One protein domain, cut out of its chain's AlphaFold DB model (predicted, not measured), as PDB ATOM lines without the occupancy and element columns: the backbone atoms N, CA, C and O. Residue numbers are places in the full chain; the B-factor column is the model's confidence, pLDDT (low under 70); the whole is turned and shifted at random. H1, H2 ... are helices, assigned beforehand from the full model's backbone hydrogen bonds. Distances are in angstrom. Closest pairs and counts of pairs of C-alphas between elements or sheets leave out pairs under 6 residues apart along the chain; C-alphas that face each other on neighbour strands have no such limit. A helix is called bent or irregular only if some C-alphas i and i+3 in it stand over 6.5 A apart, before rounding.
ATOM      1  N   LEU A  20     -18.877 -47.867 -64.032       87.75
ATOM      2  CA  LEU A  20     -19.676 -47.916 -65.264       87.75
ATOM      3  C   LEU A  20     -18.940 -47.336 -66.485       87.75
ATOM      4  O   LEU A  20     -18.992 -47.974 -67.536       87.75
ATOM      5  N   PRO A  21     -18.197 -46.213 -66.384       87.69
ATOM      6  CA  PRO A  21     -17.524 -45.647 -67.555       87.69
ATOM      7  C   PRO A  21     -16.384 -46.512 -68.081       87.69
ATOM      8  O   PRO A  21     -16.038 -46.390 -69.247       87.69
ATOM      9  N   VAL A  22     -15.826 -47.426 -67.271       85.81
ATOM     10  CA  VAL A  22     -14.791 -48.367 -67.732       85.81
ATOM     11  C   VAL A  22     -15.319 -49.225 -68.879       85.81
ATOM     12  O   VAL A  22     -14.583 -49.484 -69.821       85.81
ATOM     13  N   LEU A  23     -16.601 -49.603 -68.847       86.88
ATOM     14  CA  LEU A  23     -17.219 -50.350 -69.943       86.88
ATOM     15  C   LEU A  23     -17.261 -49.524 -71.238       86.88
ATOM     16  O   LEU A  23     -16.974 -50.062 -72.301       86.88
ATOM     17  N   GLY A  24     -17.561 -48.224 -71.139       84.81
ATOM     18  CA  GLY A  24     -17.525 -47.296 -72.275       84.81
ATOM     19  C   GLY A  24     -16.107 -47.046 -72.792       84.81
ATOM     20  O   GLY A  24     -15.881 -46.997 -73.992       84.81
ATOM     21  N   LEU A  25     -15.107 -46.998 -71.912       88.75
ATOM     22  CA  LEU A  25     -13.704 -46.867 -72.324       88.75
ATOM     23  C   LEU A  25     -13.166 -48.100 -73.066       88.75
ATOM     24  O   LEU A  25     -12.146 -48.001 -73.743       88.75
ATOM     25  N   MET A  26     -13.821 -49.255 -72.925       89.81
ATOM     26  CA  MET A  26     -13.458 -50.493 -73.619       89.81
ATOM     27  C   MET A  26     -14.103 -50.624 -75.008       89.81
ATOM     28  O   MET A  26     -13.810 -51.591 -75.712       89.81
ATOM     29  N   THR A  27     -14.973 -49.694 -75.419       89.38
ATOM     30  CA  THR A  27     -15.536 -49.681 -76.778       89.38
ATOM     31  C   THR A  27     -14.548 -49.088 -77.787       89.38
ATOM     32  O   THR A  27     -13.574 -48.433 -77.423       89.38
ATOM     33  N   SER A  28     -14.793 -49.326 -79.079       85.88
ATOM     34  CA  SER A  28     -14.024 -48.728 -80.176       85.88
ATOM     35  C   SER A  28     -14.989 -48.012 -81.130       85.88
ATOM     36  O   SER A  28     -15.742 -48.701 -81.826       85.88
ATOM     37  N   PRO A  29     -15.028 -46.666 -81.144       88.31
ATOM     38  CA  PRO A  29     -14.232 -45.739 -80.328       88.31
ATOM     39  C   PRO A  29     -14.625 -45.767 -78.840       88.31
ATOM     40  O   PRO A  29     -15.712 -46.222 -78.483       88.31
ATOM     41  N   ALA A  30     -13.734 -45.283 -77.974       90.94
ATOM     42  CA  ALA A  30     -13.973 -45.215 -76.535       90.94
ATOM     43  C   ALA A  30     -14.995 -44.119 -76.186       90.94
ATOM     44  O   ALA A  30     -14.810 -42.958 -76.556       90.94
ATOM     45  N   ASP A  31     -16.022 -44.465 -75.409       91.44
ATOM     46  CA  ASP A  31     -16.975 -43.499 -74.861       91.44
ATOM     47  C   ASP A  31     -16.439 -42.896 -73.557       91.44
ATOM     48  O   ASP A  31     -16.266 -43.572 -72.539       91.44
ATOM     49  N   THR A  32     -16.175 -41.590 -73.591       93.50
ATOM     50  CA  THR A  32     -15.577 -40.857 -72.469       93.50
ATOM     51  C   THR A  32     -16.573 -40.021 -71.674       93.50
ATOM     52  O   THR A  32     -16.242 -39.552 -70.586       93.50
ATOM     53  N   MET A  33     -17.808 -39.849 -72.144       93.25
ATOM     54  CA  MET A  33     -18.759 -38.921 -71.524       93.25
ATOM     55  C   MET A  33     -19.146 -39.318 -70.106       93.25
ATOM     56  O   MET A  33     -19.231 -38.457 -69.228       93.25
ATOM     57  N   LEU A  34     -19.330 -40.614 -69.837       94.75
ATOM     58  CA  LEU A  34     -19.705 -41.071 -68.499       94.75
ATOM     59  C   LEU A  34     -18.596 -40.871 -67.454       94.75
ATOM     60  O   LEU A  34     -18.876 -41.014 -66.263       94.75
ATOM     61  N   LEU A  35     -17.372 -40.476 -67.832       96.25
ATOM     62  CA  LEU A  35     -16.327 -40.121 -66.864       96.25
ATOM     63  C   LEU A  35     -16.781 -39.023 -65.894       96.25
ATOM     64  O   LEU A  35     -16.384 -39.038 -64.727       96.25
ATOM     65  N   ILE A  36     -17.677 -38.124 -66.319       96.69
ATOM     66  CA  ILE A  36     -18.256 -37.124 -65.416       96.69
ATOM     67  C   ILE A  36     -19.050 -37.755 -64.264       96.69
ATOM     68  O   ILE A  36     -19.035 -37.233 -63.149       96.69
ATOM     69  N   TYR A  37     -19.690 -38.905 -64.489       96.75
ATOM     70  CA  TYR A  37     -20.390 -39.641 -63.439       96.75
ATOM     71  C   TYR A  37     -19.410 -40.253 -62.433       96.75
ATOM     72  O   TYR A  37     -19.636 -40.147 -61.227       96.75
ATOM     73  N   THR A  38     -18.281 -40.810 -62.885       95.56
ATOM     74  CA  THR A  38     -17.207 -41.255 -61.977       95.56
ATOM     75  C   THR A  38     -16.713 -40.100 -61.114       95.56
ATOM     76  O   THR A  38     -16.604 -40.248 -59.897       95.56
ATOM     77  N   ILE A  39     -16.471 -38.934 -61.718       95.81
ATOM     78  CA  ILE A  39     -16.027 -37.733 -61.001       95.81
ATOM     79  C   ILE A  39     -17.071 -37.305 -59.965       95.81
ATOM     80  O   ILE A  39     -16.722 -37.069 -58.808       95.81
ATOM     81  N   PHE A  40     -18.352 -37.283 -60.338       96.44
ATOM     82  CA  PHE A  40     -19.448 -37.014 -59.410       96.44
ATOM     83  C   PHE A  40     -19.457 -37.993 -58.229       96.44
ATOM     84  O   PHE A  40     -19.554 -37.555 -57.082       96.44
ATOM     85  N   VAL A  41     -19.323 -39.300 -58.474       96.00
ATOM     86  CA  VAL A  41     -19.313 -40.306 -57.403       96.00
ATOM     87  C   VAL A  41     -18.109 -40.129 -56.481       96.00
ATOM     88  O   VAL A  41     -18.274 -40.179 -55.260       96.00
ATOM     89  N   ILE A  42     -16.916 -39.886 -57.031       94.19
ATOM     90  CA  ILE A  42     -15.708 -39.613 -56.239       94.19
ATOM     91  C   ILE A  42     -15.955 -38.401 -55.337       94.19
ATOM     92  O   ILE A  42     -15.801 -38.504 -54.121       94.19
ATOM     93  N   ILE A  43     -16.428 -37.288 -55.899       93.44
ATOM     94  CA  ILE A  43     -16.731 -36.063 -55.145       93.44
ATOM     95  C   ILE A  43     -17.790 -36.322 -54.066       93.44
ATOM     96  O   ILE A  43     -17.622 -35.892 -52.924       93.44
ATOM     97  N   TYR A  44     -18.853 -37.060 -54.389       93.50
ATOM     98  CA  TYR A  44     -19.913 -37.415 -53.445       93.50
ATOM     99  C   TYR A  44     -19.378 -38.217 -52.251       93.50
ATOM    100  O   TYR A  44     -19.733 -37.944 -51.102       93.50
ATOM    101  N   LEU A  45     -18.509 -39.199 -52.500       92.00
ATOM    102  CA  LEU A  45     -17.918 -40.031 -51.451       92.00
ATOM    103  C   LEU A  45     -16.864 -39.271 -50.635       92.00
ATOM    104  O   LEU A  45     -16.770 -39.482 -49.424       92.00
ATOM    105  N   SER A  46     -16.131 -38.356 -51.269       88.56
ATOM    106  CA  SER A  46     -15.116 -37.501 -50.645       88.56
ATOM    107  C   SER A  46     -15.688 -36.271 -49.931       88.56
ATOM    108  O   SER A  46     -14.933 -35.559 -49.271       88.56
ATOM    109  N   GLY A  47     -16.997 -36.006 -50.027       71.75
ATOM    110  CA  GLY A  47     -17.623 -34.726 -49.667       71.75
ATOM    111  C   GLY A  47     -17.350 -34.196 -48.251       71.75
ATOM    112  O   GLY A  47     -17.357 -32.984 -48.041       71.75
ATOM    113  N   ALA A  48     -17.034 -35.058 -47.278       61.56
ATOM    114  CA  ALA A  48     -16.636 -34.618 -45.935       61.56
ATOM    115  C   ALA A  48     -15.264 -33.911 -45.917       61.56
ATOM    116  O   ALA A  48     -15.066 -32.979 -45.140       61.56
ATOM    117  N   SER A  49     -14.344 -34.315 -46.793       62.97
ATOM    118  CA  SER A  49     -12.969 -33.805 -46.847       62.97
ATOM    119  C   SER A  49     -12.825 -32.537 -47.691       62.97
ATOM    120  O   SER A  49     -11.904 -31.760 -47.468       62.97
ATOM    121  N   LEU A  50     -13.734 -32.301 -48.644       71.38
ATOM    122  CA  LEU A  50     -13.693 -31.125 -49.529       71.38
ATOM    123  C   LEU A  50     -14.323 -29.875 -48.887       71.38
ATOM    124  O   LEU A  50     -13.973 -28.748 -49.234       71.38
ATOM    125  N   SER A  51     -15.216 -30.068 -47.912       66.81
ATOM    126  CA  SER A  51     -15.957 -28.990 -47.242       66.81
ATOM    127  C   SER A  51     -15.059 -27.955 -46.533       66.81
ATOM    128  O   SER A  51     -15.305 -26.762 -46.711       66.81
ATOM    129  N   PRO A  52     -13.994 -28.325 -45.786       66.31
ATOM    130  CA  PRO A  52     -13.113 -27.342 -45.148       66.31
ATOM    131  C   PRO A  52     -12.307 -26.506 -46.150       66.31
ATOM    132  O   PRO A  52     -12.194 -25.296 -45.975       66.31
ATOM    133  N   ALA A  53     -11.797 -27.132 -47.218       74.00
ATOM    134  CA  ALA A  53     -11.014 -26.446 -48.247       74.00
ATOM    135  C   ALA A  53     -11.849 -25.380 -48.971       74.00
ATOM    136  O   ALA A  53     -11.380 -24.268 -49.193       74.00
ATOM    137  N   ILE A  54     -13.113 -25.693 -49.264       73.62
ATOM    138  CA  ILE A  54     -14.042 -24.765 -49.923       73.62
ATOM    139  C   ILE A  54     -14.465 -23.632 -48.983       73.62
ATOM    140  O   ILE A  54     -14.550 -22.483 -49.406       73.62
ATOM    141  N   ARG A  55     -14.690 -23.925 -47.695       70.75
ATOM    142  CA  ARG A  55     -15.059 -22.908 -46.691       70.75
ATOM    143  C   ARG A  55     -13.946 -21.898 -46.406       70.75
ATOM    144  O   ARG A  55     -14.252 -20.810 -45.931       70.75
ATOM    145  N   GLY A  56     -12.688 -22.248 -46.671       76.44
ATOM    146  CA  GLY A  56     -11.544 -21.344 -46.516       76.44
ATOM    147  C   GLY A  56     -11.400 -20.313 -47.640       76.44
ATOM    148  O   GLY A  56     -10.602 -19.386 -47.515       76.44
ATOM    149  N   ILE A  57     -12.150 -20.453 -48.736       79.25
ATOM    150  CA  ILE A  57     -12.056 -19.547 -49.878       79.25
ATOM    151  C   ILE A  57     -12.832 -18.260 -49.563       79.25
ATOM    152  O   ILE A  57     -14.057 -18.273 -49.453       79.25
ATOM    153  N   ASN A  58     -12.131 -17.126 -49.484       84.12
ATOM    154  CA  ASN A  58     -12.748 -15.801 -49.354       84.12
ATOM    155  C   ASN A  58     -13.262 -15.293 -50.714       84.12
ATOM    156  O   ASN A  58     -12.766 -14.312 -51.266       84.12
ATOM    157  N   PHE A  59     -14.211 -16.019 -51.300       86.25
ATOM    158  CA  PHE A  59     -14.783 -15.718 -52.609       86.25
ATOM    159  C   PHE A  59     -16.313 -15.783 -52.537       86.25
ATOM    160  O   PHE A  59     -16.847 -16.644 -51.831       86.25
ATOM    161  N   PRO A  60     -17.056 -14.905 -53.241       91.06
ATOM    162  CA  PRO A  60     -18.512 -14.925 -53.192       91.06
ATOM    163  C   PRO A  60     -19.048 -16.293 -53.617       91.06
ATOM    164  O   PRO A  60     -18.882 -16.710 -54.763       91.06
ATOM    165  N   LEU A  61     -19.712 -16.999 -52.699       89.81
ATOM    166  CA  LEU A  61     -20.072 -18.404 -52.908       89.81
ATOM    167  C   LEU A  61     -20.992 -18.613 -54.121       89.81
ATOM    168  O   LEU A  61     -20.888 -19.619 -54.813       89.81
ATOM    169  N   TRP A  62     -21.854 -17.637 -54.422       93.12
ATOM    170  CA  TRP A  62     -22.686 -17.666 -55.625       93.12
ATOM    171  C   TRP A  62     -21.853 -17.653 -56.913       93.12
ATOM    172  O   TRP A  62     -22.186 -18.365 -57.853       93.12
ATOM    173  N   LEU A  63     -20.761 -16.883 -56.944       94.94
ATOM    174  CA  LEU A  63     -19.862 -16.819 -58.090       94.94
ATOM    175  C   LEU A  63     -19.033 -18.099 -58.173       94.94
ATOM    176  O   LEU A  63     -18.882 -18.649 -59.257       94.94
ATOM    177  N   PHE A  64     -18.581 -18.629 -57.031       93.94
ATOM    178  CA  PHE A  64     -17.913 -19.931 -56.976       93.94
ATOM    179  C   PHE A  64     -18.794 -21.046 -57.554       93.94
ATOM    180  O   PHE A  64     -18.331 -21.835 -58.370       93.94
ATOM    181  N   PHE A  65     -20.082 -21.077 -57.204       94.62
ATOM    182  CA  PHE A  65     -21.031 -22.034 -57.776       94.62
ATOM    183  C   PHE A  65     -21.190 -21.872 -59.288       94.62
ATOM    184  O   PHE A  65     -21.143 -22.873 -59.995       94.62
ATOM    185  N   LEU A  66     -21.314 -20.644 -59.803       97.31
ATOM    186  CA  LEU A  66     -21.373 -20.412 -61.253       97.31
ATOM    187  C   LEU A  66     -20.100 -20.892 -61.960       97.31
ATOM    188  O   LEU A  66     -20.192 -21.546 -62.995       97.31
ATOM    189  N   LEU A  67     -18.924 -20.631 -61.384       96.62
ATOM    190  CA  LEU A  67     -17.653 -21.121 -61.917       96.62
ATOM    191  C   LEU A  67     -17.579 -22.651 -61.904       96.62
ATOM    192  O   LEU A  67     -17.107 -23.237 -62.871       96.62
ATOM    193  N   LEU A  68     -18.078 -23.309 -60.853       96.50
ATOM    194  CA  LEU A  68     -18.146 -24.770 -60.799       96.50
ATOM    195  C   LEU A  68     -19.128 -25.345 -61.828       96.50
ATOM    196  O   LEU A  68     -18.831 -26.379 -62.418       96.50
ATOM    197  N   VAL A  69     -20.271 -24.690 -62.065       98.25
ATOM    198  CA  VAL A  69     -21.206 -25.087 -63.130       98.25
ATOM    199  C   VAL A  69     -20.530 -24.962 -64.494       98.25
ATOM    200  O   VAL A  69     -20.576 -25.908 -65.272       98.25
ATOM    201  N   LEU A  70     -19.853 -23.844 -64.770       98.31
ATOM    202  CA  LEU A  70     -19.114 -23.652 -66.021       98.31
ATOM    203  C   LEU A  70     -17.997 -24.685 -66.191       98.31
ATOM    204  O   LEU A  70     -17.907 -25.306 -67.242       98.31
ATOM    205  N   ALA A  71     -17.188 -24.917 -65.156       98.00
ATOM    206  CA  ALA A  71     -16.110 -25.899 -65.196       98.00
ATOM    207  C   ALA A  71     -16.644 -27.320 -65.425       98.00
ATOM    208  O   ALA A  71     -16.103 -28.059 -66.243       98.00
ATOM    209  N   SER A  72     -17.729 -27.692 -64.739       98.12
ATOM    210  CA  SER A  72     -18.357 -28.998 -64.933       98.12
ATOM    211  C   SER A  72     -18.990 -29.130 -66.317       98.12
ATOM    212  O   SER A  72     -18.918 -30.207 -66.895       98.12
ATOM    213  N   GLY A  73     -19.600 -28.066 -66.841       98.00
ATOM    214  CA  GLY A  73     -20.190 -28.050 -68.175       98.00
ATOM    215  C   GLY A  73     -19.136 -28.135 -69.276       98.00
ATOM    216  O   GLY A  73     -19.222 -28.985 -70.153       98.00
ATOM    217  N   TRP A  74     -18.071 -27.339 -69.193       98.31
ATOM    218  CA  TRP A  74     -16.938 -27.442 -70.114       98.31
ATOM    219  C   TRP A  74     -16.277 -28.814 -70.078       98.31
ATOM    220  O   TRP A  74     -15.894 -29.326 -71.123       98.31
ATOM    221  N   LEU A  75     -16.177 -29.444 -68.906       98.25
ATOM    222  CA  LEU A  75     -15.724 -30.827 -68.824       98.25
ATOM    223  C   LEU A  75     -16.662 -31.770 -69.595       98.25
ATOM    224  O   LEU A  75     -16.171 -32.601 -70.353       98.25
ATOM    225  N   THR A  76     -17.985 -31.634 -69.445       97.31
ATOM    226  CA  THR A  76     -18.961 -32.401 -70.241       97.31
ATOM    227  C   THR A  76     -18.731 -32.218 -71.741       97.31
ATOM    228  O   THR A  76     -18.684 -33.207 -72.466       97.31
ATOM    229  N   GLU A  77     -18.510 -30.986 -72.196       97.50
ATOM    230  CA  GLU A  77     -18.266 -30.670 -73.610       97.50
ATOM    231  C   GLU A  77     -16.935 -31.195 -74.126       97.50
ATOM    232  O   GLU A  77     -16.872 -31.686 -75.245       97.50
ATOM    233  N   VAL A  78     -15.865 -31.131 -73.331       97.94
ATOM    234  CA  VAL A  78     -14.571 -31.714 -73.711       97.94
ATOM    235  C   VAL A  78     -14.709 -33.224 -73.886       97.94
ATOM    236  O   VAL A  78     -14.185 -33.769 -74.854       97.94
ATOM    237  N   LEU A  79     -15.431 -33.900 -72.989       97.25
ATOM    238  CA  LEU A  79     -15.671 -35.340 -73.096       97.25
ATOM    239  C   LEU A  79     -16.555 -35.676 -74.310       97.25
ATOM    240  O   LEU A  79     -16.236 -36.594 -75.064       97.25
ATOM    241  N   ALA A  80     -17.629 -34.915 -74.543       95.69
ATOM    242  CA  ALA A  80     -18.490 -35.080 -75.716       95.69
ATOM    243  C   ALA A  80     -17.719 -34.846 -77.023       95.69
ATOM    244  O   ALA A  80     -17.802 -35.646 -77.958       95.69
ATOM    245  N   TRP A  81     -16.927 -33.776 -77.071       97.06
ATOM    246  CA  TRP A  81     -16.072 -33.438 -78.202       97.06
ATOM    247  C   TRP A  81     -15.049 -34.540 -78.462       97.06
ATOM    248  O   TRP A  81     -14.925 -35.007 -79.591       97.06
ATOM    249  N   TYR A  82     -14.368 -35.015 -77.418       96.19
ATOM    250  CA  TYR A  82     -13.357 -36.061 -77.540       96.19
ATOM    251  C   TYR A  82     -13.959 -37.386 -78.022       96.19
ATOM    252  O   TYR A  82     -13.374 -38.035 -78.885       96.19
ATOM    253  N   ASN A  83     -15.156 -37.748 -77.547       94.06
ATOM    254  CA  ASN A  83     -15.893 -38.909 -78.047       94.06
ATOM    255  C   ASN A  83     -16.182 -38.784 -79.560       94.06
ATOM    256  O   ASN A  83     -15.847 -39.674 -80.339       94.06
ATOM    257  N   ASN A  84     -16.700 -37.633 -80.008       94.31
ATOM    258  CA  ASN A  84     -16.965 -37.382 -81.431       94.31
ATOM    259  C   ASN A  84     -15.685 -37.356 -82.286       94.31
ATOM    260  O   ASN A  84     -15.687 -37.849 -83.416       94.31
ATOM    261  N   TYR A  85     -14.593 -36.804 -81.751       94.81
ATOM    262  CA  TYR A  85     -13.289 -36.780 -82.410       94.81
ATOM    263  C   TYR A  85     -12.752 -38.200 -82.623       94.81
ATOM    264  O   TYR A  85     -12.365 -38.544 -83.740       94.81
ATOM    265  N   LEU A  86     -12.790 -39.048 -81.589       93.69
ATOM    266  CA  LEU A  86     -12.383 -40.453 -81.688       93.69
ATOM    267  C   LEU A  86     -13.265 -41.251 -82.656       93.69
ATOM    268  O   LEU A  86     -12.765 -42.134 -83.349       93.69
ATOM    269  N   ALA A  87     -14.558 -40.934 -82.717       91.69
ATOM    270  CA  ALA A  87     -15.497 -41.559 -83.642       91.69
ATOM    271  C   ALA A  87     -15.329 -41.109 -85.100       91.69
ATOM    272  O   ALA A  87     -15.932 -41.712 -85.987       91.69
ATOM    273  N   GLY A  88     -14.553 -40.052 -85.365       90.44
ATOM    274  CA  GLY A  88     -14.464 -39.454 -86.697       90.44
ATOM    275  C   GLY A  88     -15.822 -38.963 -87.206       90.44
ATOM    276  O   GLY A  88     -16.099 -39.070 -88.401       90.44
ATOM    277  N   ALA A  89     -16.684 -38.474 -86.307       89.94
ATOM    278  CA  ALA A  89     -18.052 -38.095 -86.636       89.94
ATOM    279  C   ALA A  89     -18.083 -36.984 -87.699       89.94
ATOM    280  O   ALA A  89     -17.485 -35.920 -87.525       89.94
ATOM    281  N   THR A  90     -18.803 -37.226 -88.798       85.69
ATOM    282  CA  THR A  90     -18.973 -36.252 -89.890       85.69
ATOM    283  C   THR A  90     -19.917 -35.119 -89.501       85.69
ATOM    284  O   THR A  90     -19.705 -33.979 -89.900       85.69
ATOM    285  N   GLU A  91     -20.927 -35.430 -88.689       85.56
ATOM    286  CA  GLU A  91     -21.919 -34.490 -88.164       85.56
ATOM    287  C   GLU A  91     -21.972 -34.634 -86.637       85.56
ATOM    288  O   GLU A  91     -22.861 -35.298 -86.096       85.56
ATOM    289  N   PRO A  92     -20.965 -34.106 -85.918       89.50
ATOM    290  CA  PRO A  92     -20.882 -34.289 -84.482       89.50
ATOM    291  C   PRO A  92     -22.014 -33.531 -83.789       89.50
ATOM    292  O   PRO A  92     -22.311 -32.382 -84.122       89.50
ATOM    293  N   ALA A  93     -22.615 -34.160 -82.784       89.56
ATOM    294  CA  ALA A  93     -23.740 -33.593 -82.049       89.56
ATOM    295  C   ALA A  93     -23.263 -32.600 -80.966       89.56
ATOM    296  O   ALA A  93     -23.443 -32.812 -79.767       89.56
ATOM    297  N   LEU A  94     -22.592 -31.543 -81.420       93.56
ATOM    298  CA  LEU A  94     -21.919 -30.501 -80.642       93.56
ATOM    299  C   LEU A  94     -22.460 -29.123 -81.046       93.56
ATOM    300  O   LEU A  94     -23.049 -28.974 -82.117       93.56
ATOM    301  N   PHE A  95     -22.210 -28.085 -80.243       93.94
ATOM    302  CA  PHE A  95     -22.511 -26.711 -80.668       93.94
ATOM    303  C   PHE A  95     -21.639 -26.279 -81.850       93.94
ATOM    304  O   PHE A  95     -22.072 -25.483 -82.684       93.94
ATOM    305  N   HIS A  96     -20.408 -26.790 -81.909       95.94
ATOM    306  CA  HIS A  96     -19.488 -26.588 -83.018       95.94
ATOM    307  C   HIS A  96     -18.479 -27.752 -83.098       95.94
ATOM    308  O   HIS A  96     -18.050 -28.236 -82.049       95.94
ATOM    309  N   PRO A  97     -18.037 -28.205 -84.289       96.12
ATOM    310  CA  PRO A  97     -17.064 -29.301 -84.390       96.12
ATOM    311  C   PRO A  97     -15.686 -28.948 -83.816       96.12
ATOM    312  O   PRO A  97     -15.012 -29.791 -83.235       96.12
ATOM    313  N   GLN A  98     -15.257 -27.697 -83.963       96.25
ATOM    314  CA  GLN A  98     -13.994 -27.207 -83.404       96.25
ATOM    315  C   GLN A  98     -14.141 -26.927 -81.900       96.25
ATOM    316  O   GLN A  98     -15.015 -26.151 -81.499       96.25
ATOM    317  N   LEU A  99     -13.242 -27.482 -81.079       96.75
ATOM    318  CA  LEU A  99     -13.337 -27.450 -79.613       96.75
ATOM    319  C   LEU A  99     -13.460 -26.032 -79.039       96.75
ATOM    320  O   LEU A  99     -14.266 -25.805 -78.138       96.75
ATOM    321  N   PHE A 100     -12.683 -25.073 -79.548       96.94
ATOM    322  CA  PHE A 100     -12.695 -23.706 -79.023       96.94
ATOM    323  C   PHE A 100     -14.083 -23.060 -79.136       96.94
ATOM    324  O   PHE A 100     -14.622 -22.576 -78.142       96.94
ATOM    325  N   TYR A 101     -14.685 -23.096 -80.327       96.56
ATOM    326  CA  TYR A 101     -16.015 -22.527 -80.545       96.56
ATOM    327  C   TYR A 101     -17.108 -23.350 -79.865       96.56
ATOM    328  O   TYR A 101     -18.099 -22.774 -79.420       96.56
ATOM    329  N   ASN A 102     -16.905 -24.664 -79.713       97.12
ATOM    330  CA  ASN A 102     -17.809 -25.504 -78.937       97.12
ATOM    331  C   ASN A 102     -17.890 -25.021 -77.486       97.12
ATOM    332  O   ASN A 102     -18.971 -24.726 -76.986       97.12
ATOM    333  N   LEU A 103     -16.736 -24.848 -76.832       97.62
ATOM    334  CA  LEU A 103     -16.667 -24.350 -75.457       97.62
ATOM    335  C   LEU A 103     -17.190 -22.921 -75.332       97.62
ATOM    336  O   LEU A 103     -17.880 -22.613 -74.360       97.62
ATOM    337  N   LEU A 104     -16.898 -22.070 -76.321       97.00
ATOM    338  CA  LEU A 104     -17.375 -20.693 -76.362       97.00
ATOM    339  C   LEU A 104     -18.904 -20.628 -76.398       97.00
ATOM    340  O   LEU A 104     -19.501 -19.890 -75.620       97.00
ATOM    341  N   LEU A 105     -19.548 -21.398 -77.275       96.62
ATOM    342  CA  LEU A 105     -21.008 -21.457 -77.367       96.62
ATOM    343  C   LEU A 105     -21.618 -22.111 -76.122       96.62
ATOM    344  O   LEU A 105     -22.567 -21.574 -75.543       96.62
ATOM    345  N   ALA A 106     -21.026 -23.210 -75.660       97.19
ATOM    346  CA  ALA A 106     -21.480 -23.929 -74.479       97.19
ATOM    347  C   ALA A 106     -21.432 -23.075 -73.201       97.19
ATOM    348  O   ALA A 106     -22.262 -23.259 -72.310       97.19
ATOM    349  N   THR A 107     -20.531 -22.086 -73.111       98.25
ATOM    350  CA  THR A 107     -20.520 -21.115 -72.003       98.25
ATOM    351  C   THR A 107     -21.877 -20.444 -71.820       98.25
ATOM    352  O   THR A 107     -22.335 -20.340 -70.685       98.25
ATOM    353  N   GLY A 108     -22.555 -20.038 -72.898       97.75
ATOM    354  CA  GLY A 108     -23.884 -19.426 -72.806       97.75
ATOM    355  C   GLY A 108     -24.918 -20.380 -72.205       97.75
ATOM    356  O   GLY A 108     -25.672 -20.005 -71.306       97.75
ATOM    357  N   PHE A 109     -24.902 -21.641 -72.643       97.50
ATOM    358  CA  PHE A 109     -25.806 -22.681 -72.153       97.50
ATOM    359  C   PHE A 109     -25.577 -22.969 -70.662       97.50
ATOM    360  O   PHE A 109     -26.510 -22.914 -69.856       97.50
ATOM    361  N   TYR A 110     -24.328 -23.215 -70.260       98.31
ATOM    362  CA  TYR A 110     -24.000 -23.551 -68.873       98.31
ATOM    363  C   TYR A 110     -24.092 -22.361 -67.925       98.31
ATOM    364  O   TYR A 110     -24.489 -22.544 -66.774       98.31
ATOM    365  N   LEU A 111     -23.807 -21.141 -68.390       98.31
ATOM    366  CA  LEU A 111     -24.065 -19.932 -67.611       98.31
ATOM    367  C   LEU A 111     -25.566 -19.780 -67.348       98.31
ATOM    368  O   LEU A 111     -25.962 -19.538 -66.209       98.31
ATOM    369  N   GLY A 112     -26.404 -19.994 -68.367       98.38
ATOM    370  CA  GLY A 112     -27.858 -20.012 -68.215       98.38
ATOM    371  C   GLY A 112     -28.327 -21.070 -67.219       98.38
ATOM    372  O   GLY A 112     -29.100 -20.766 -66.310       98.38
ATOM    373  N   SER A 113     -27.792 -22.289 -67.311       98.19
ATOM    374  CA  SER A 113     -28.083 -23.370 -66.361       98.19
ATOM    375  C   SER A 113     -27.678 -22.997 -64.930       98.19
ATOM    376  O   SER A 113     -28.469 -23.143 -63.996       98.19
ATOM    377  N   GLY A 114     -26.477 -22.444 -64.750       98.25
ATOM    378  CA  GLY A 114     -25.969 -22.012 -63.451       98.25
ATOM    379  C   GLY A 114     -26.802 -20.891 -62.838       98.25
ATOM    380  O   GLY A 114     -27.131 -20.955 -61.653       98.25
ATOM    381  N   LEU A 115     -27.203 -19.897 -63.635       98.44
ATOM    382  CA  LEU A 115     -28.082 -18.812 -63.193       98.44
ATOM    383  C   LEU A 115     -29.473 -19.333 -62.818       98.44
ATOM    384  O   LEU A 115     -29.994 -18.958 -61.767       98.44
ATOM    385  N   ALA A 116     -30.052 -20.236 -63.613       98.25
ATOM    386  CA  ALA A 116     -31.337 -20.854 -63.302       98.25
ATOM    387  C   ALA A 116     -31.299 -21.578 -61.954       98.25
ATOM    388  O   ALA A 116     -32.147 -21.351 -61.088       98.25
ATOM    389  N   TRP A 117     -30.275 -22.407 -61.745       97.81
ATOM    390  CA  TRP A 117     -30.092 -23.110 -60.484       97.81
ATOM    391  C   TRP A 117     -29.826 -22.156 -59.330       97.81
ATOM    392  O   TRP A 117     -30.413 -22.340 -58.269       97.81
ATOM    393  N   LEU A 118     -29.038 -21.100 -59.530       96.44
ATOM    394  CA  LEU A 118     -28.797 -20.088 -58.507       96.44
ATOM    395  C   LEU A 118     -30.104 -19.420 -58.044       96.44
ATOM    396  O   LEU A 118     -30.309 -19.238 -56.842       96.44
ATOM    397  N   LEU A 119     -31.011 -19.097 -58.971       96.06
ATOM    398  CA  LEU A 119     -32.343 -18.569 -58.655       96.06
ATOM    399  C   LEU A 119     -33.181 -19.595 -57.877       96.06
ATOM    400  O   LEU A 119     -33.798 -19.267 -56.859       96.06
ATOM    401  N   LEU A 120     -33.179 -20.849 -58.332       96.38
ATOM    402  CA  LEU A 120     -33.957 -21.937 -57.746       96.38
ATOM    403  C   LEU A 120     -33.499 -22.290 -56.324       96.38
ATOM    404  O   LEU A 120     -34.340 -22.376 -55.430       96.38
ATOM    405  N   ILE A 121     -32.195 -22.443 -56.078       94.75
ATOM    406  CA  ILE A 121     -31.643 -22.841 -54.765       94.75
ATOM    407  C   ILE A 121     -31.685 -21.712 -53.732       94.75
ATOM    408  O   ILE A 121     -31.691 -21.975 -52.529       94.75
ATOM    409  N   ARG A 122     -31.743 -20.449 -54.177       92.81
ATOM    410  CA  ARG A 122     -32.008 -19.307 -53.288       92.81
ATOM    411  C   ARG A 122     -33.456 -19.277 -52.816       92.81
ATOM    412  O   ARG A 122     -33.723 -18.788 -51.724       92.81
ATOM    413  N   LYS A 123     -34.391 -19.814 -53.607       93.25
ATOM    414  CA  LYS A 123     -35.827 -19.802 -53.299       93.25
ATOM    415  C   LYS A 123     -36.313 -21.080 -52.609       93.25
ATOM    416  O   LYS A 123     -37.121 -21.004 -51.682       93.25
ATOM    417  N   TYR A 124     -35.816 -22.243 -53.027       93.94
ATOM    418  CA  TYR A 124     -36.306 -23.561 -52.615       93.94
ATOM    419  C   TYR A 124     -35.193 -24.452 -52.054       93.94
ATOM    420  O   TYR A 124     -34.065 -24.471 -52.548       93.94
ATOM    421  N   ARG A 125     -35.522 -25.237 -51.024       91.50
ATOM    422  CA  ARG A 125     -34.592 -26.185 -50.394       91.50
ATOM    423  C   ARG A 125     -34.563 -27.515 -51.138       91.50
ATOM    424  O   ARG A 125     -35.125 -28.498 -50.666       91.50
ATOM    425  N   PHE A 126     -33.901 -27.559 -52.289       93.88
ATOM    426  CA  PHE A 126     -33.709 -28.822 -52.999       93.88
ATOM    427  C   PHE A 126     -32.766 -29.765 -52.231       93.88
ATOM    428  O   PHE A 126     -31.825 -29.351 -51.553       93.88
ATOM    429  N   SER A 127     -33.009 -31.065 -52.320       94.12
ATOM    430  CA  SER A 127     -32.028 -32.081 -51.928       94.12
ATOM    431  C   SER A 127     -31.117 -32.406 -53.118       94.12
ATOM    432  O   SER A 127     -31.513 -32.196 -54.262       94.12
ATOM    433  N   LEU A 128     -29.909 -32.932 -52.885       94.88
ATOM    434  CA  LEU A 128     -29.030 -33.348 -53.989       94.88
ATOM    435  C   LEU A 128     -29.716 -34.338 -54.949       94.88
ATOM    436  O   LEU A 128     -29.640 -34.110 -56.154       94.88
ATOM    437  N   PRO A 129     -30.428 -35.386 -54.475       96.12
ATOM    438  CA  PRO A 129     -31.164 -36.266 -55.378       96.12
ATOM    439  C   PRO A 129     -32.185 -35.515 -56.235       96.12
ATOM    440  O   PRO A 129     -32.360 -35.854 -57.395       96.12
ATOM    441  N   ALA A 130     -32.831 -34.477 -55.697       96.81
ATOM    442  CA  ALA A 130     -33.765 -33.667 -56.470       96.81
ATOM    443  C   ALA A 130     -33.062 -32.884 -57.581       96.81
ATOM    444  O   ALA A 130     -33.543 -32.894 -58.706       96.81
ATOM    445  N   VAL A 131     -31.917 -32.260 -57.283       97.44
ATOM    446  CA  VAL A 131     -31.102 -31.556 -58.285       97.44
ATOM    447  C   VAL A 131     -30.648 -32.513 -59.383       97.44
ATOM    448  O   VAL A 131     -30.835 -32.227 -60.562       97.44
ATOM    449  N   PHE A 132     -30.138 -33.683 -58.990       98.06
ATOM    450  CA  PHE A 132     -29.703 -34.726 -59.914       98.06
ATOM    451  C   PHE A 132     -30.855 -35.203 -60.810       98.06
ATOM    452  O   PHE A 132     -30.691 -35.288 -62.020       98.06
ATOM    453  N   ILE A 133     -32.034 -35.465 -60.233       98.31
ATOM    454  CA  ILE A 133     -33.224 -35.896 -60.982       98.31
ATOM    455  C   ILE A 133     -33.698 -34.807 -61.938       98.31
ATOM    456  O   ILE A 133     -33.942 -35.100 -63.100       98.31
ATOM    457  N   ILE A 134     -33.841 -33.566 -61.469       98.44
ATOM    458  CA  ILE A 134     -34.329 -32.459 -62.300       98.44
ATOM    459  C   ILE A 134     -33.384 -32.248 -63.480       98.44
ATOM    460  O   ILE A 134     -33.846 -32.189 -64.613       98.44
ATOM    461  N   GLN A 135     -32.072 -32.194 -63.236       98.31
ATOM    462  CA  GLN A 135     -31.112 -31.989 -64.315       98.31
ATOM    463  C   GLN A 135     -31.018 -33.210 -65.243       98.31
ATOM    464  O   GLN A 135     -30.956 -33.039 -66.455       98.31
ATOM    465  N   GLY A 136     -31.065 -34.431 -64.709       98.19
ATOM    466  CA  GLY A 136     -31.069 -35.652 -65.518       98.19
ATOM    467  C   GLY A 136     -32.302 -35.758 -66.422       98.19
ATOM    468  O   GLY A 136     -32.170 -36.046 -67.608       98.19
ATOM    469  N   VAL A 137     -33.496 -35.459 -65.894       98.31
ATOM    470  CA  VAL A 137     -34.733 -35.362 -66.691       98.31
ATOM    471  C   VAL A 137     -34.611 -34.246 -67.722       98.31
ATOM    472  O   VAL A 137     -34.985 -34.444 -68.873       98.31
ATOM    473  N   PHE A 138     -34.061 -33.091 -67.338       98.12
ATOM    474  CA  PHE A 138     -33.834 -31.994 -68.273       98.12
ATOM    475  C   PHE A 138     -32.985 -32.444 -69.470       98.12
ATOM    476  O   PHE A 138     -33.387 -32.203 -70.603       98.12
ATOM    477  N   GLY A 139     -31.875 -33.150 -69.231       97.00
ATOM    478  CA  GLY A 139     -31.041 -33.715 -70.295       97.00
ATOM    479  C   GLY A 139     -31.849 -34.588 -71.252       97.00
ATOM    480  O   GLY A 139     -31.908 -34.308 -72.439       97.00
ATOM    481  N   VAL A 140     -32.583 -35.575 -70.731       97.56
ATOM    482  CA  VAL A 140     -33.355 -36.506 -71.574       97.56
ATOM    483  C   VAL A 140     -34.381 -35.794 -72.466       97.56
ATOM    484  O   VAL A 140     -34.527 -36.162 -73.628       97.56
ATOM    485  N   PHE A 141     -35.099 -34.796 -71.942       97.00
ATOM    486  CA  PHE A 141     -36.206 -34.152 -72.662       97.00
ATOM    487  C   PHE A 141     -35.800 -32.965 -73.534       97.00
ATOM    488  O   PHE A 141     -36.493 -32.679 -74.507       97.00
ATOM    489  N   PHE A 142     -34.734 -32.246 -73.182       93.50
ATOM    490  CA  PHE A 142     -34.396 -30.968 -73.817       93.50
ATOM    491  C   PHE A 142     -33.066 -30.986 -74.567       93.50
ATOM    492  O   PHE A 142     -32.828 -30.083 -75.371       93.50
ATOM    493  N   GLU A 143     -32.218 -31.996 -74.362       88.94
ATOM    494  CA  GLU A 143     -31.001 -32.157 -75.153       88.94
ATOM    495  C   GLU A 143     -31.336 -32.243 -76.646       88.94
ATOM    496  O   GLU A 143     -32.251 -32.966 -77.056       88.94
ATOM    497  N   GLN A 144     -30.615 -31.452 -77.448       87.81
ATOM    498  CA  GLN A 144     -30.802 -31.352 -78.900       87.81
ATOM    499  C   GLN A 144     -32.270 -31.103 -79.299       87.81
ATOM    500  O   GLN A 144     -32.796 -31.731 -80.214       87.81
ATOM    501  N   ASN A 145     -32.960 -30.210 -78.578       90.56
ATOM    502  CA  ASN A 145     -34.383 -29.908 -78.781       90.56
ATOM    503  C   ASN A 145     -35.297 -31.146 -78.665       90.56
ATOM    504  O   ASN A 145     -36.317 -31.246 -79.344       90.56
ATOM    505  N   GLY A 146     -34.926 -32.096 -77.803       92.88
ATOM    506  CA  GLY A 146     -35.688 -33.316 -77.539       92.88
ATOM    507  C   GLY A 146     -35.364 -34.484 -78.468       92.88
ATOM    508  O   GLY A 146     -36.002 -35.531 -78.355       92.88
ATOM    509  N   ALA A 147     -34.365 -34.365 -79.349       93.62
ATOM    510  CA  ALA A 147     -33.958 -35.462 -80.228       93.62
ATOM    511  C   ALA A 147     -33.590 -36.731 -79.438       93.62
ATOM    512  O   ALA A 147     -33.996 -37.825 -79.822       93.62
ATOM    513  N   VAL A 148     -32.917 -36.589 -78.292       93.81
ATOM    514  CA  VAL A 148     -32.566 -37.708 -77.398       93.81
ATOM    515  C   VAL A 148     -33.802 -38.451 -76.892       93.81
ATOM    516  O   VAL A 148     -33.833 -39.686 -76.881       93.81
ATOM    517  N   PHE A 149     -34.845 -37.718 -76.497       96.81
ATOM    518  CA  PHE A 149     -36.103 -38.320 -76.066       96.81
ATOM    519  C   PHE A 149     -36.708 -39.166 -77.190       96.81
ATOM    520  O   PHE A 149     -36.993 -40.348 -76.985       96.81
ATOM    521  N   TYR A 150     -36.841 -38.591 -78.387       97.38
ATOM    522  CA  TYR A 150     -37.426 -39.280 -79.537       97.38
ATOM    523  C   TYR A 150     -36.594 -40.479 -80.004       97.38
ATOM    524  O   TYR A 150     -37.167 -41.528 -80.299       97.38
ATOM    525  N   GLN A 151     -35.264 -40.371 -80.014       95.44
ATOM    526  CA  GLN A 151     -34.372 -41.484 -80.353       95.44
ATOM    527  C   GLN A 151     -34.507 -42.639 -79.356       95.44
ATOM    528  O   GLN A 151     -34.636 -43.794 -79.762       95.44
ATOM    529  N   GLY A 152     -34.547 -42.345 -78.053       96.25
ATOM    530  CA  GLY A 152     -34.761 -43.379 -77.041       96.25
ATOM    531  C   GLY A 152     -36.147 -44.019 -77.140       96.25
ATOM    532  O   GLY A 152     -36.272 -45.233 -76.996       96.25
ATOM    533  N   LEU A 153     -37.183 -43.239 -77.465       97.44
ATOM    534  CA  LEU A 153     -38.532 -43.766 -77.675       97.44
ATOM    535  C   LEU A 153     -38.591 -44.704 -78.892       97.44
ATOM    536  O   LEU A 153     -39.180 -45.779 -78.812       97.44
ATOM    537  N   ALA A 154     -37.954 -44.316 -80.000       97.62
ATOM    538  CA  ALA A 154     -37.884 -45.120 -81.218       97.62
ATOM    539  C   ALA A 154     -37.059 -46.407 -81.034       97.62
ATOM    540  O   ALA A 154     -37.343 -47.418 -81.669       97.62
ATOM    541  N   GLY A 155     -36.056 -46.382 -80.153       96.19
ATOM    542  CA  GLY A 155     -35.155 -47.503 -79.882       96.19
ATOM    543  C   GLY A 155     -35.588 -48.442 -78.752       96.19
ATOM    544  O   GLY A 155     -34.746 -49.177 -78.232       96.19
ATOM    545  N   LEU A 156     -36.840 -48.405 -78.285       96.12
ATOM    546  CA  LEU A 156     -37.264 -49.229 -77.148       96.12
ATOM    547  C   LEU A 156     -37.165 -50.745 -77.438       96.12
ATOM    548  O   LEU A 156     -37.516 -51.187 -78.530       96.12
ATOM    549  N   PRO A 157     -36.725 -51.562 -76.452       95.31
ATOM    550  CA  PRO A 157     -36.420 -51.189 -75.065       95.31
ATOM    551  C   PRO A 157     -34.996 -50.644 -74.841       95.31
ATOM    552  O   PRO A 157     -34.735 -50.062 -73.789       95.31
ATOM    553  N   ALA A 158     -34.082 -50.798 -75.804       95.00
ATOM    554  CA  ALA A 158     -32.683 -50.380 -75.672       95.00
ATOM    555  C   ALA A 158     -32.528 -48.867 -75.439       95.00
ATOM    556  O   ALA A 158     -31.611 -48.442 -74.740       95.00
ATOM    557  N   GLY A 159     -33.464 -48.055 -75.931       94.50
ATOM    558  CA  GLY A 159     -33.493 -46.611 -75.701       94.50
ATOM    559  C   GLY A 159     -33.593 -46.187 -74.230       94.50
ATOM    560  O   GLY A 159     -33.190 -45.077 -73.890       94.50
ATOM    561  N   LEU A 160     -34.013 -47.080 -73.323       96.38
ATOM    562  CA  LEU A 160     -33.916 -46.839 -71.877       96.38
ATOM    563  C   LEU A 160     -32.460 -46.668 -71.415       96.38
ATOM    564  O   LEU A 160     -32.203 -45.914 -70.476       96.38
ATOM    565  N   LEU A 161     -31.508 -47.336 -72.074       94.31
ATOM    566  CA  LEU A 161     -30.079 -47.187 -71.794       94.31
ATOM    567  C   LEU A 161     -29.577 -45.811 -72.231       94.31
ATOM    568  O   LEU A 161     -28.832 -45.190 -71.479       94.31
ATOM    569  N   LEU A 162     -30.037 -45.306 -73.383       94.38
ATOM    570  CA  LEU A 162     -29.725 -43.951 -73.848       94.38
ATOM    571  C   LEU A 162     -30.238 -42.901 -72.855       94.38
ATOM    572  O   LEU A 162     -29.487 -42.022 -72.437       94.38
ATOM    573  N   TRP A 163     -31.494 -43.018 -72.414       97.56
ATOM    574  CA  TRP A 163     -32.040 -42.104 -71.410       97.56
ATOM    575  C   TRP A 163     -31.303 -42.203 -70.079       97.56
ATOM    576  O   TRP A 163     -30.996 -41.176 -69.482       97.56
ATOM    577  N   GLY A 164     -30.984 -43.416 -69.622       96.75
ATOM    578  CA  GLY A 164     -30.188 -43.625 -68.414       96.75
ATOM    579  C   GLY A 164     -28.807 -42.978 -68.518       96.75
ATOM    580  O   GLY A 164     -28.384 -42.286 -67.596       96.75
ATOM    581  N   TYR A 165     -28.138 -43.141 -69.655       95.25
ATOM    582  CA  TYR A 165     -26.849 -42.528 -69.956       95.25
ATOM    583  C   TYR A 165     -26.918 -40.994 -69.878       95.25
ATOM    584  O   TYR A 165     -26.200 -40.392 -69.075       95.25
ATOM    585  N   VAL A 166     -27.838 -40.361 -70.615       96.62
ATOM    586  CA  VAL A 166     -27.986 -38.894 -70.631       96.62
ATOM    587  C   VAL A 166     -28.371 -38.371 -69.250       96.62
ATOM    588  O   VAL A 166     -27.804 -37.392 -68.760       96.62
ATOM    589  N   PHE A 167     -29.277 -39.070 -68.568       98.19
ATOM    590  CA  PHE A 167     -29.687 -38.736 -67.211       98.19
ATOM    591  C   PHE A 167     -28.496 -38.713 -66.243       98.19
ATOM    592  O   PHE A 167     -28.385 -37.793 -65.430       98.19
ATOM    593  N   LEU A 168     -27.592 -39.696 -66.328       97.50
ATOM    594  CA  LEU A 168     -26.393 -39.745 -65.490       97.50
ATOM    595  C   LEU A 168     -25.417 -38.615 -65.822       97.50
ATOM    596  O   LEU A 168     -24.894 -38.002 -64.890       97.50
ATOM    597  N   VAL A 169     -25.195 -38.309 -67.102       97.12
ATOM    598  CA  VAL A 169     -24.317 -37.208 -67.533       97.12
ATOM    599  C   VAL A 169     -24.829 -35.873 -66.990       97.12
ATOM    600  O   VAL A 169     -24.120 -35.196 -66.242       97.12
ATOM    601  N   TYR A 170     -26.081 -35.525 -67.288       98.19
ATOM    602  CA  TYR A 170     -26.664 -34.240 -66.900       98.19
ATOM    603  C   TYR A 170     -26.864 -34.128 -65.387       98.19
ATOM    604  O   TYR A 170     -26.567 -33.090 -64.792       98.19
ATOM    605  N   GLY A 171     -27.316 -35.203 -64.738       98.12
ATOM    606  CA  GLY A 171     -27.428 -35.257 -63.283       98.12
ATOM    607  C   GLY A 171     -26.082 -35.023 -62.593       98.12
ATOM    608  O   GLY A 171     -26.015 -34.260 -61.628       98.12
ATOM    609  N   SER A 172     -25.002 -35.613 -63.113       98.25
ATOM    610  CA  SER A 172     -23.641 -35.440 -62.580       98.25
ATOM    611  C   SER A 172     -23.116 -34.031 -62.791       98.25
ATOM    612  O   SER A 172     -22.597 -33.436 -61.848       98.25
ATOM    613  N   PHE A 173     -23.315 -33.484 -63.994       97.50
ATOM    614  CA  PHE A 173     -22.918 -32.127 -64.359       97.50
ATOM    615  C   PHE A 173     -23.393 -31.088 -63.332       97.50
ATOM    616  O   PHE A 173     -22.605 -30.261 -62.887       97.50
ATOM    617  N   MET A 174     -24.656 -31.147 -62.899       98.19
ATOM    618  CA  MET A 174     -25.167 -30.213 -61.886       98.19
ATOM    619  C   MET A 174     -24.986 -30.726 -60.451       98.19
ATOM    620  O   MET A 174     -24.877 -29.944 -59.503       98.19
ATOM    621  N   GLY A 175     -24.919 -32.042 -60.261       97.19
ATOM    622  CA  GLY A 175     -24.678 -32.658 -58.960       97.19
ATOM    623  C   GLY A 175     -23.337 -32.243 -58.351       97.19
ATOM    624  O   GLY A 175     -23.277 -31.997 -57.148       97.19
ATOM    625  N   ILE A 176     -22.289 -32.111 -59.171       96.69
ATOM    626  CA  ILE A 176     -20.947 -31.669 -58.757       96.69
ATOM    627  C   ILE A 176     -20.965 -30.260 -58.127       96.69
ATOM    628  O   ILE A 176     -20.648 -30.148 -56.939       96.69
ATOM    629  N   PRO A 177     -21.354 -29.180 -58.836       95.81
ATOM    630  CA  PRO A 177     -21.388 -27.835 -58.259       95.81
ATOM    631  C   PRO A 177     -22.338 -27.752 -57.059       95.81
ATOM    632  O   PRO A 177     -22.044 -27.067 -56.075       95.81
ATOM    633  N   TYR A 178     -23.451 -28.492 -57.091       95.19
ATOM    634  CA  TYR A 178     -24.400 -28.522 -55.983       95.19
ATOM    635  C   TYR A 178     -23.825 -29.155 -54.711       95.19
ATOM    636  O   TYR A 178     -24.024 -28.622 -53.621       95.19
ATOM    637  N   LEU A 179     -23.082 -30.255 -54.836       93.31
ATOM    638  CA  LEU A 179     -22.388 -30.894 -53.716       93.31
ATOM    639  C   LEU A 179     -21.345 -29.978 -53.079       93.31
ATOM    640  O   LEU A 179     -21.218 -29.944 -51.858       93.31
ATOM    641  N   LEU A 180     -20.586 -29.270 -53.910       92.12
ATOM    642  CA  LEU A 180     -19.430 -28.499 -53.464       92.12
ATOM    643  C   LEU A 180     -19.822 -27.140 -52.872       92.12
ATOM    644  O   LEU A 180     -19.225 -26.713 -51.887       92.12
ATOM    645  N   ALA A 181     -20.821 -26.465 -53.445       91.44
ATOM    646  CA  ALA A 181     -21.175 -25.096 -53.061       91.44
ATOM    647  C   ALA A 181     -22.670 -24.881 -52.771       91.44
ATOM    648  O   ALA A 181     -23.029 -23.885 -52.140       91.44
ATOM    649  N   GLY A 182     -23.547 -25.800 -53.187       87.44
ATOM    650  CA  GLY A 182     -24.998 -25.620 -53.111       87.44
ATOM    651  C   GLY A 182     -25.505 -25.372 -51.691       87.44
ATOM    652  O   GLY A 182     -26.309 -24.467 -51.488       87.44
ATOM    653  N   ASP A 183     -24.994 -26.109 -50.698       83.06
ATOM    654  CA  ASP A 183     -25.429 -25.994 -49.299       83.06
ATOM    655  C   ASP A 183     -25.182 -24.611 -48.687       83.06
ATOM    656  O   ASP A 183     -26.043 -24.106 -47.969       83.06
ATOM    657  N   GLY A 184     -24.046 -23.973 -48.982       80.00
ATOM    658  CA  GLY A 184     -23.738 -22.655 -48.421       80.00
ATOM    659  C   GLY A 184     -24.514 -21.512 -49.089       80.00
ATOM    660  O   GLY A 184     -24.614 -20.426 -48.525       80.00
ATOM    661  N   ILE A 185     -25.085 -21.744 -50.277       82.69
ATOM    662  CA  ILE A 185     -25.913 -20.758 -50.994       82.69
ATOM    663  C   ILE A 185     -27.374 -20.838 -50.555       82.69
ATOM    664  O   ILE A 185     -28.140 -19.914 -50.834       82.69
ATOM    665  N   LYS A 186     -27.778 -21.912 -49.860       70.88
ATOM    666  CA  LYS A 186     -29.152 -22.122 -49.387       70.88
ATOM    667  C   LYS A 186     -29.585 -21.006 -48.441       70.88
ATOM    668  O   LYS A 186     -29.520 -21.119 -47.224       70.88
ATOM    669  N   GLN A 187     -30.139 -19.960 -49.029       69.31
ATOM    670  CA  GLN A 187     -30.955 -18.951 -48.361       69.31
ATOM    671  C   GLN A 187     -32.442 -19.330 -48.422       69.31
ATOM    672  O   GLN A 187     -33.302 -18.594 -47.947       69.31
ATOM    673  N   ALA A 188     -32.747 -20.493 -49.010       66.38
ATOM    674  CA  ALA A 188     -34.100 -20.928 -49.274       66.38
ATOM    675  C   ALA A 188     -34.953 -21.020 -48.009       66.38
ATOM    676  O   ALA A 188     -34.611 -21.686 -47.024       66.38
ATOM    677  N   VAL A 189     -36.120 -20.393 -48.104       73.75
ATOM    678  CA  VAL A 189     -37.135 -20.332 -47.051       73.75
ATOM    679  C   VAL A 189     -38.135 -21.482 -47.197       73.75
ATOM    680  O   VAL A 189     -38.637 -21.999 -46.203       73.75
ATOM    681  N   LEU A 190     -38.405 -21.922 -48.434       83.38
ATOM    682  CA  LEU A 190     -39.485 -22.865 -48.724       83.38
ATOM    683  C   LEU A 190     -39.009 -24.330 -48.750       83.38
ATOM    684  O   LEU A 190     -37.986 -24.635 -49.375       83.38
ATOM    685  N   PRO A 191     -39.764 -25.257 -48.126       87.44
ATOM    686  CA  PRO A 191     -39.471 -26.684 -48.179       87.44
ATOM    687  C   PRO A 191     -39.695 -27.251 -49.585       87.44
ATOM    688  O   PRO A 191     -40.445 -26.689 -50.391       87.44
ATOM    689  N   GLN A 192     -39.065 -28.395 -49.856       88.12
ATOM    690  CA  GLN A 192     -39.206 -29.094 -51.127       88.12
ATOM    691  C   GLN A 192     -40.645 -29.613 -51.325       88.12
ATOM    692  O   GLN A 192     -41.217 -30.214 -50.414       88.12
ATOM    693  N   ARG A 193     -41.236 -29.405 -52.508       93.88
ATOM    694  CA  ARG A 193     -42.579 -29.885 -52.895       93.88
ATOM    695  C   ARG A 193     -42.566 -30.448 -54.318       93.88
ATOM    696  O   ARG A 193     -41.759 -30.029 -55.138       93.88
ATOM    697  N   TRP A 194     -43.483 -31.365 -54.631       94.81
ATOM    698  CA  TRP A 194     -43.504 -32.067 -55.925       94.81
ATOM    699  C   TRP A 194     -43.683 -31.133 -57.138       94.81
ATOM    700  O   TRP A 194     -43.020 -31.321 -58.151       94.81
ATOM    701  N   TRP A 195     -44.495 -30.075 -57.026       95.75
ATOM    702  CA  TRP A 195     -44.715 -29.105 -58.113       95.75
ATOM    703  C   TRP A 195     -43.467 -28.276 -58.449       95.75
ATOM    704  O   TRP A 195     -43.391 -27.664 -59.510       95.75
ATOM    705  N   GLN A 196     -42.469 -28.259 -57.562       95.56
ATOM    706  CA  GLN A 196     -41.219 -27.548 -57.813       95.56
ATOM    707  C   GLN A 196     -40.366 -28.246 -58.873       95.56
ATOM    708  O   GLN A 196     -39.514 -27.592 -59.455       95.56
ATOM    709  N   TYR A 197     -40.591 -29.536 -59.148       96.75
ATOM    710  CA  TYR A 197     -39.891 -30.266 -60.207       96.75
ATOM    711  C   TYR A 197     -40.245 -29.727 -61.604       96.75
ATOM    712  O   TYR A 197     -39.335 -29.250 -62.282       96.75
ATOM    713  N   PRO A 198     -41.526 -29.713 -62.038       97.38
ATOM    714  CA  PRO A 198     -41.882 -29.128 -63.330       97.38
ATOM    715  C   PRO A 198     -41.605 -27.622 -63.386       97.38
ATOM    716  O   PRO A 198     -41.167 -27.131 -64.423       97.38
ATOM    717  N   LEU A 199     -41.769 -26.889 -62.274       97.44
ATOM    718  CA  LEU A 199     -41.363 -25.481 -62.232       97.44
ATOM    719  C   LEU A 199     -39.860 -25.321 -62.490       97.44
ATOM    720  O   LEU A 199     -39.473 -24.466 -63.280       97.44
ATOM    721  N   ALA A 200     -39.016 -26.109 -61.821       97.62
ATOM    722  CA  ALA A 200     -37.570 -26.030 -61.986       97.62
ATOM    723  C   ALA A 200     -37.162 -26.328 -63.429       97.62
ATOM    724  O   ALA A 200     -36.377 -25.569 -63.986       97.62
ATOM    725  N   LEU A 201     -37.750 -27.352 -64.057       97.94
ATOM    726  CA  LEU A 201     -37.533 -27.644 -65.478       97.94
ATOM    727  C   LEU A 201     -37.882 -26.438 -66.363       97.94
ATOM    728  O   LEU A 201     -37.071 -26.042 -67.195       97.94
ATOM    729  N   GLY A 202     -39.045 -25.814 -66.139       97.94
ATOM    730  CA  GLY A 202     -39.466 -24.628 -66.890       97.94
ATOM    731  C   GLY A 202     -38.539 -23.425 -66.690       97.94
ATOM    732  O   GLY A 202     -38.180 -22.757 -67.657       97.94
ATOM    733  N   VAL A 203     -38.101 -23.169 -65.452       98.25
ATOM    734  CA  VAL A 203     -37.151 -22.086 -65.137       98.25
ATOM    735  C   VAL A 203     -35.791 -22.344 -65.783       98.25
ATOM    736  O   VAL A 203     -35.233 -21.431 -66.382       98.25
ATOM    737  N   ILE A 204     -35.269 -23.570 -65.688       98.31
ATOM    738  CA  ILE A 204     -33.992 -23.957 -66.302       98.31
ATOM    739  C   ILE A 204     -34.056 -23.755 -67.810       98.31
ATOM    740  O   ILE A 204     -33.205 -23.061 -68.356       98.31
ATOM    741  N   TRP A 205     -35.090 -24.285 -68.464       97.44
ATOM    742  CA  TRP A 205     -35.279 -24.132 -69.903       97.44
ATOM    743  C   TRP A 205     -35.336 -22.660 -70.324       97.44
ATOM    744  O   TRP A 205     -34.569 -22.231 -71.185       97.44
ATOM    745  N   PHE A 206     -36.190 -21.864 -69.675       98.06
ATOM    746  CA  PHE A 206     -36.385 -20.459 -70.027       98.06
ATOM    747  C   PHE A 206     -35.111 -19.626 -69.845       98.06
ATOM    748  O   PHE A 206     -34.741 -18.853 -70.728       98.06
ATOM    749  N   VAL A 207     -34.420 -19.785 -68.714       98.50
ATOM    750  CA  VAL A 207     -33.201 -19.018 -68.422       98.50
ATOM    751  C   VAL A 207     -32.048 -19.459 -69.322       98.50
ATOM    752  O   VAL A 207     -31.306 -18.596 -69.786       98.50
ATOM    753  N   ILE A 208     -31.911 -20.758 -69.618       97.75
ATOM    754  CA  ILE A 208     -30.933 -21.246 -70.601       97.75
ATOM    755  C   ILE A 208     -31.179 -20.593 -71.952       97.75
ATOM    756  O   ILE A 208     -30.242 -20.029 -72.502       97.75
ATOM    757  N   LEU A 209     -32.413 -20.619 -72.465       96.56
ATOM    758  CA  LEU A 209     -32.722 -19.993 -73.749       96.56
ATOM    759  C   LEU A 209     -32.375 -18.508 -73.737       96.56
ATOM    760  O   LEU A 209     -31.630 -18.055 -74.599       96.56
ATOM    761  N   LEU A 210     -32.859 -17.761 -72.743       98.25
ATOM    762  CA  LEU A 210     -32.609 -16.325 -72.641       98.25
ATOM    763  C   LEU A 210     -31.107 -16.008 -72.636       98.25
ATOM    764  O   LEU A 210     -30.650 -15.171 -73.411       98.25
ATOM    765  N   VAL A 211     -30.336 -16.677 -71.777       98.25
ATOM    766  CA  VAL A 211     -28.897 -16.423 -71.631       98.25
ATOM    767  C   VAL A 211     -28.127 -16.901 -72.856       98.25
ATOM    768  O   VAL A 211     -27.245 -16.185 -73.321       98.25
ATOM    769  N   PHE A 212     -28.469 -18.063 -73.412       96.81
ATOM    770  CA  PHE A 212     -27.830 -18.585 -74.615       96.81
ATOM    771  C   PHE A 212     -28.068 -17.673 -75.817       96.81
ATOM    772  O   PHE A 212     -27.113 -17.373 -76.520       96.81
ATOM    773  N   TYR A 213     -29.287 -17.161 -76.022       96.81
ATOM    774  CA  TYR A 213     -29.560 -16.192 -77.088       96.81
ATOM    775  C   TYR A 213     -28.762 -14.902 -76.890       96.81
ATOM    776  O   TYR A 213     -28.039 -14.496 -77.796       96.81
ATOM    777  N   LEU A 214     -28.814 -14.300 -75.698       97.94
ATOM    778  CA  LEU A 214     -28.041 -13.088 -75.394       97.94
ATOM    779  C   LEU A 214     -26.532 -13.296 -75.586       97.94
ATOM    780  O   LEU A 214     -25.839 -12.380 -76.023       97.94
ATOM    781  N   TRP A 215     -26.032 -14.492 -75.276       97.50
ATOM    782  CA  TRP A 215     -24.636 -14.863 -75.468       97.50
ATOM    783  C   TRP A 215     -24.286 -15.103 -76.938       97.50
ATOM    784  O   TRP A 215     -23.259 -14.617 -77.392       97.50
ATOM    785  N   ALA A 216     -25.120 -15.830 -77.684       95.56
ATOM    786  CA  ALA A 216     -24.885 -16.228 -79.071       95.56
ATOM    787  C   ALA A 216     -25.028 -15.062 -80.061       95.56
ATOM    788  O   ALA A 216     -24.301 -15.003 -81.054       95.56
ATOM    789  N   THR A 217     -25.940 -14.120 -79.797       96.69
ATOM    790  CA  THR A 217     -26.271 -13.025 -80.717       96.69
ATOM    791  C   THR A 217     -25.061 -12.161 -81.104       96.69
ATOM    792  O   THR A 217     -24.868 -11.969 -82.303       96.69
ATOM    793  N   PRO A 218     -24.201 -11.680 -80.183       96.88
ATOM    794  CA  PRO A 218     -22.993 -10.947 -80.565       96.88
ATOM    795  C   PRO A 218     -22.085 -11.738 -81.511       96.88
ATOM    796  O   PRO A 218     -21.638 -11.202 -82.523       96.88
ATOM    797  N   TRP A 219     -21.855 -13.025 -81.238       95.25
ATOM    798  CA  TRP A 219     -21.003 -13.868 -82.082       95.25
ATOM    799  C   TRP A 219     -21.557 -14.017 -83.501       95.25
ATOM    800  O   TRP A 219     -20.787 -14.012 -84.460       95.25
ATOM    801  N   GLN A 220     -22.883 -14.102 -83.633       92.88
ATOM    802  CA  GLN A 220     -23.575 -14.180 -84.920       92.88
ATOM    803  C   GLN A 220     -23.562 -12.840 -85.669       92.88
ATOM    804  O   GLN A 220     -23.232 -12.814 -86.851       92.88
ATOM    805  N   ILE A 221     -23.869 -11.726 -84.991       96.44
ATOM    806  CA  ILE A 221     -23.896 -10.380 -85.595       96.44
ATOM    807  C   ILE A 221     -22.523 -10.003 -86.150       96.44
ATOM    808  O   ILE A 221     -22.423  -9.489 -87.262       96.44
ATOM    809  N   PHE A 222     -21.465 -10.272 -85.386       96.69
ATOM    810  CA  PHE A 222     -20.098  -9.938 -85.774       96.69
ATOM    811  C   PHE A 222     -19.412 -11.034 -86.602       96.69
ATOM    812  O   PHE A 222     -18.239 -10.880 -86.929       96.69
ATOM    813  N   GLN A 223     -20.117 -12.126 -86.935       94.00
ATOM    814  CA  GLN A 223     -19.593 -13.265 -87.709       94.00
ATOM    815  C   GLN A 223     -18.252 -13.792 -87.165       94.00
ATOM    816  O   GLN A 223     -17.330 -14.115 -87.910       94.00
TER     817      GLN A 223
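AT A GLANCE: This is residues 20 to 223 of the 237 residues of an uncharacterized protein of Chloroflexi bacterium 44-23 (UniProt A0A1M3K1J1). A helical core is built round H6, which runs through the middle between H2a and H3 on one side and bent H5 on the other. H4 packs on H3, H7 packs on H4, and little H1 makes a hairpin with H2a. The printed part has 204 residues, with seven named helices, H1 to H7 in chain order, and no named strand: all helix. It is compact, with a radius of gyration of the C-alphas of 17.0 A and spans of 47 by 43 by 35 A.

IN THESE COORDINATES: Find C-alpha 159 at (-33.493, -46.611, -75.701); from there H6, residues 159 to 185, runs 36.6 A, irregular where C-alphas 180 and 183 are 7.7 A apart. H5 (128 to 154) and H2 (35 to 55) were each assigned as one helix by hydrogen bonds but are bent: C-alphas 141 and 144 are 8.7 A apart, 45 and 48 7.8 A. Their arms are H5a (128 to 141), H5b (144 to 154; irregular, C-alphas 145 and 148 8.1 A apart), H2a (35 to 45) and H2b (48 to 55; irregular, C-alphas 49 and 52 6.7 A apart). Look for H1 at 20 to 25, H3 at 61 to 86 (37.1 A) and H4 at 99 to 123 (35.5 A). H7, 196 to 221, runs 37.0 A to C-alpha 221 at (-23.896, -10.380, -85.595), only just irregular: C-alphas 215 and 218 are 6.6 A apart.

HOW THE PARTS SIT: Start at the hub, H6: it touches H5a, closest at the C-alphas of Gly 136 and Phe 167, 3.8 A. H2a, H3 and H6 form an up-and-down bundle, each running against the one before. H3 touches H6 at a shallow tilt of 27 degrees, opposite ways, closest at C-alphas 68 and 177, 5.1 A. With residues 180 to 181 alone, H6 touches H2b. H5b and H6 form a hairpin, as do H3 and H4. H7 touches H4, closest at C-alphas 208 and 112, 4.1 A. Every O i to N i+4 pair is within hydrogen-bond range in H2a, H3 and H5a, against 1 of 2 in H1, 2 of 4 in H2b, 19 of 21 in H4, 5 of 7 in H5b, 19 of 23 in H6 and 20 of 22 in H7.

THE WHOLE: The C-alphas farthest apart, of Asn 58 and Ala 154, are 50.1 A apart. The printed part has no cut; H3 to H4 is the long link. Look for pLDDT under 70 at residues 48 to 49, 51 to 52 and 187 to 188.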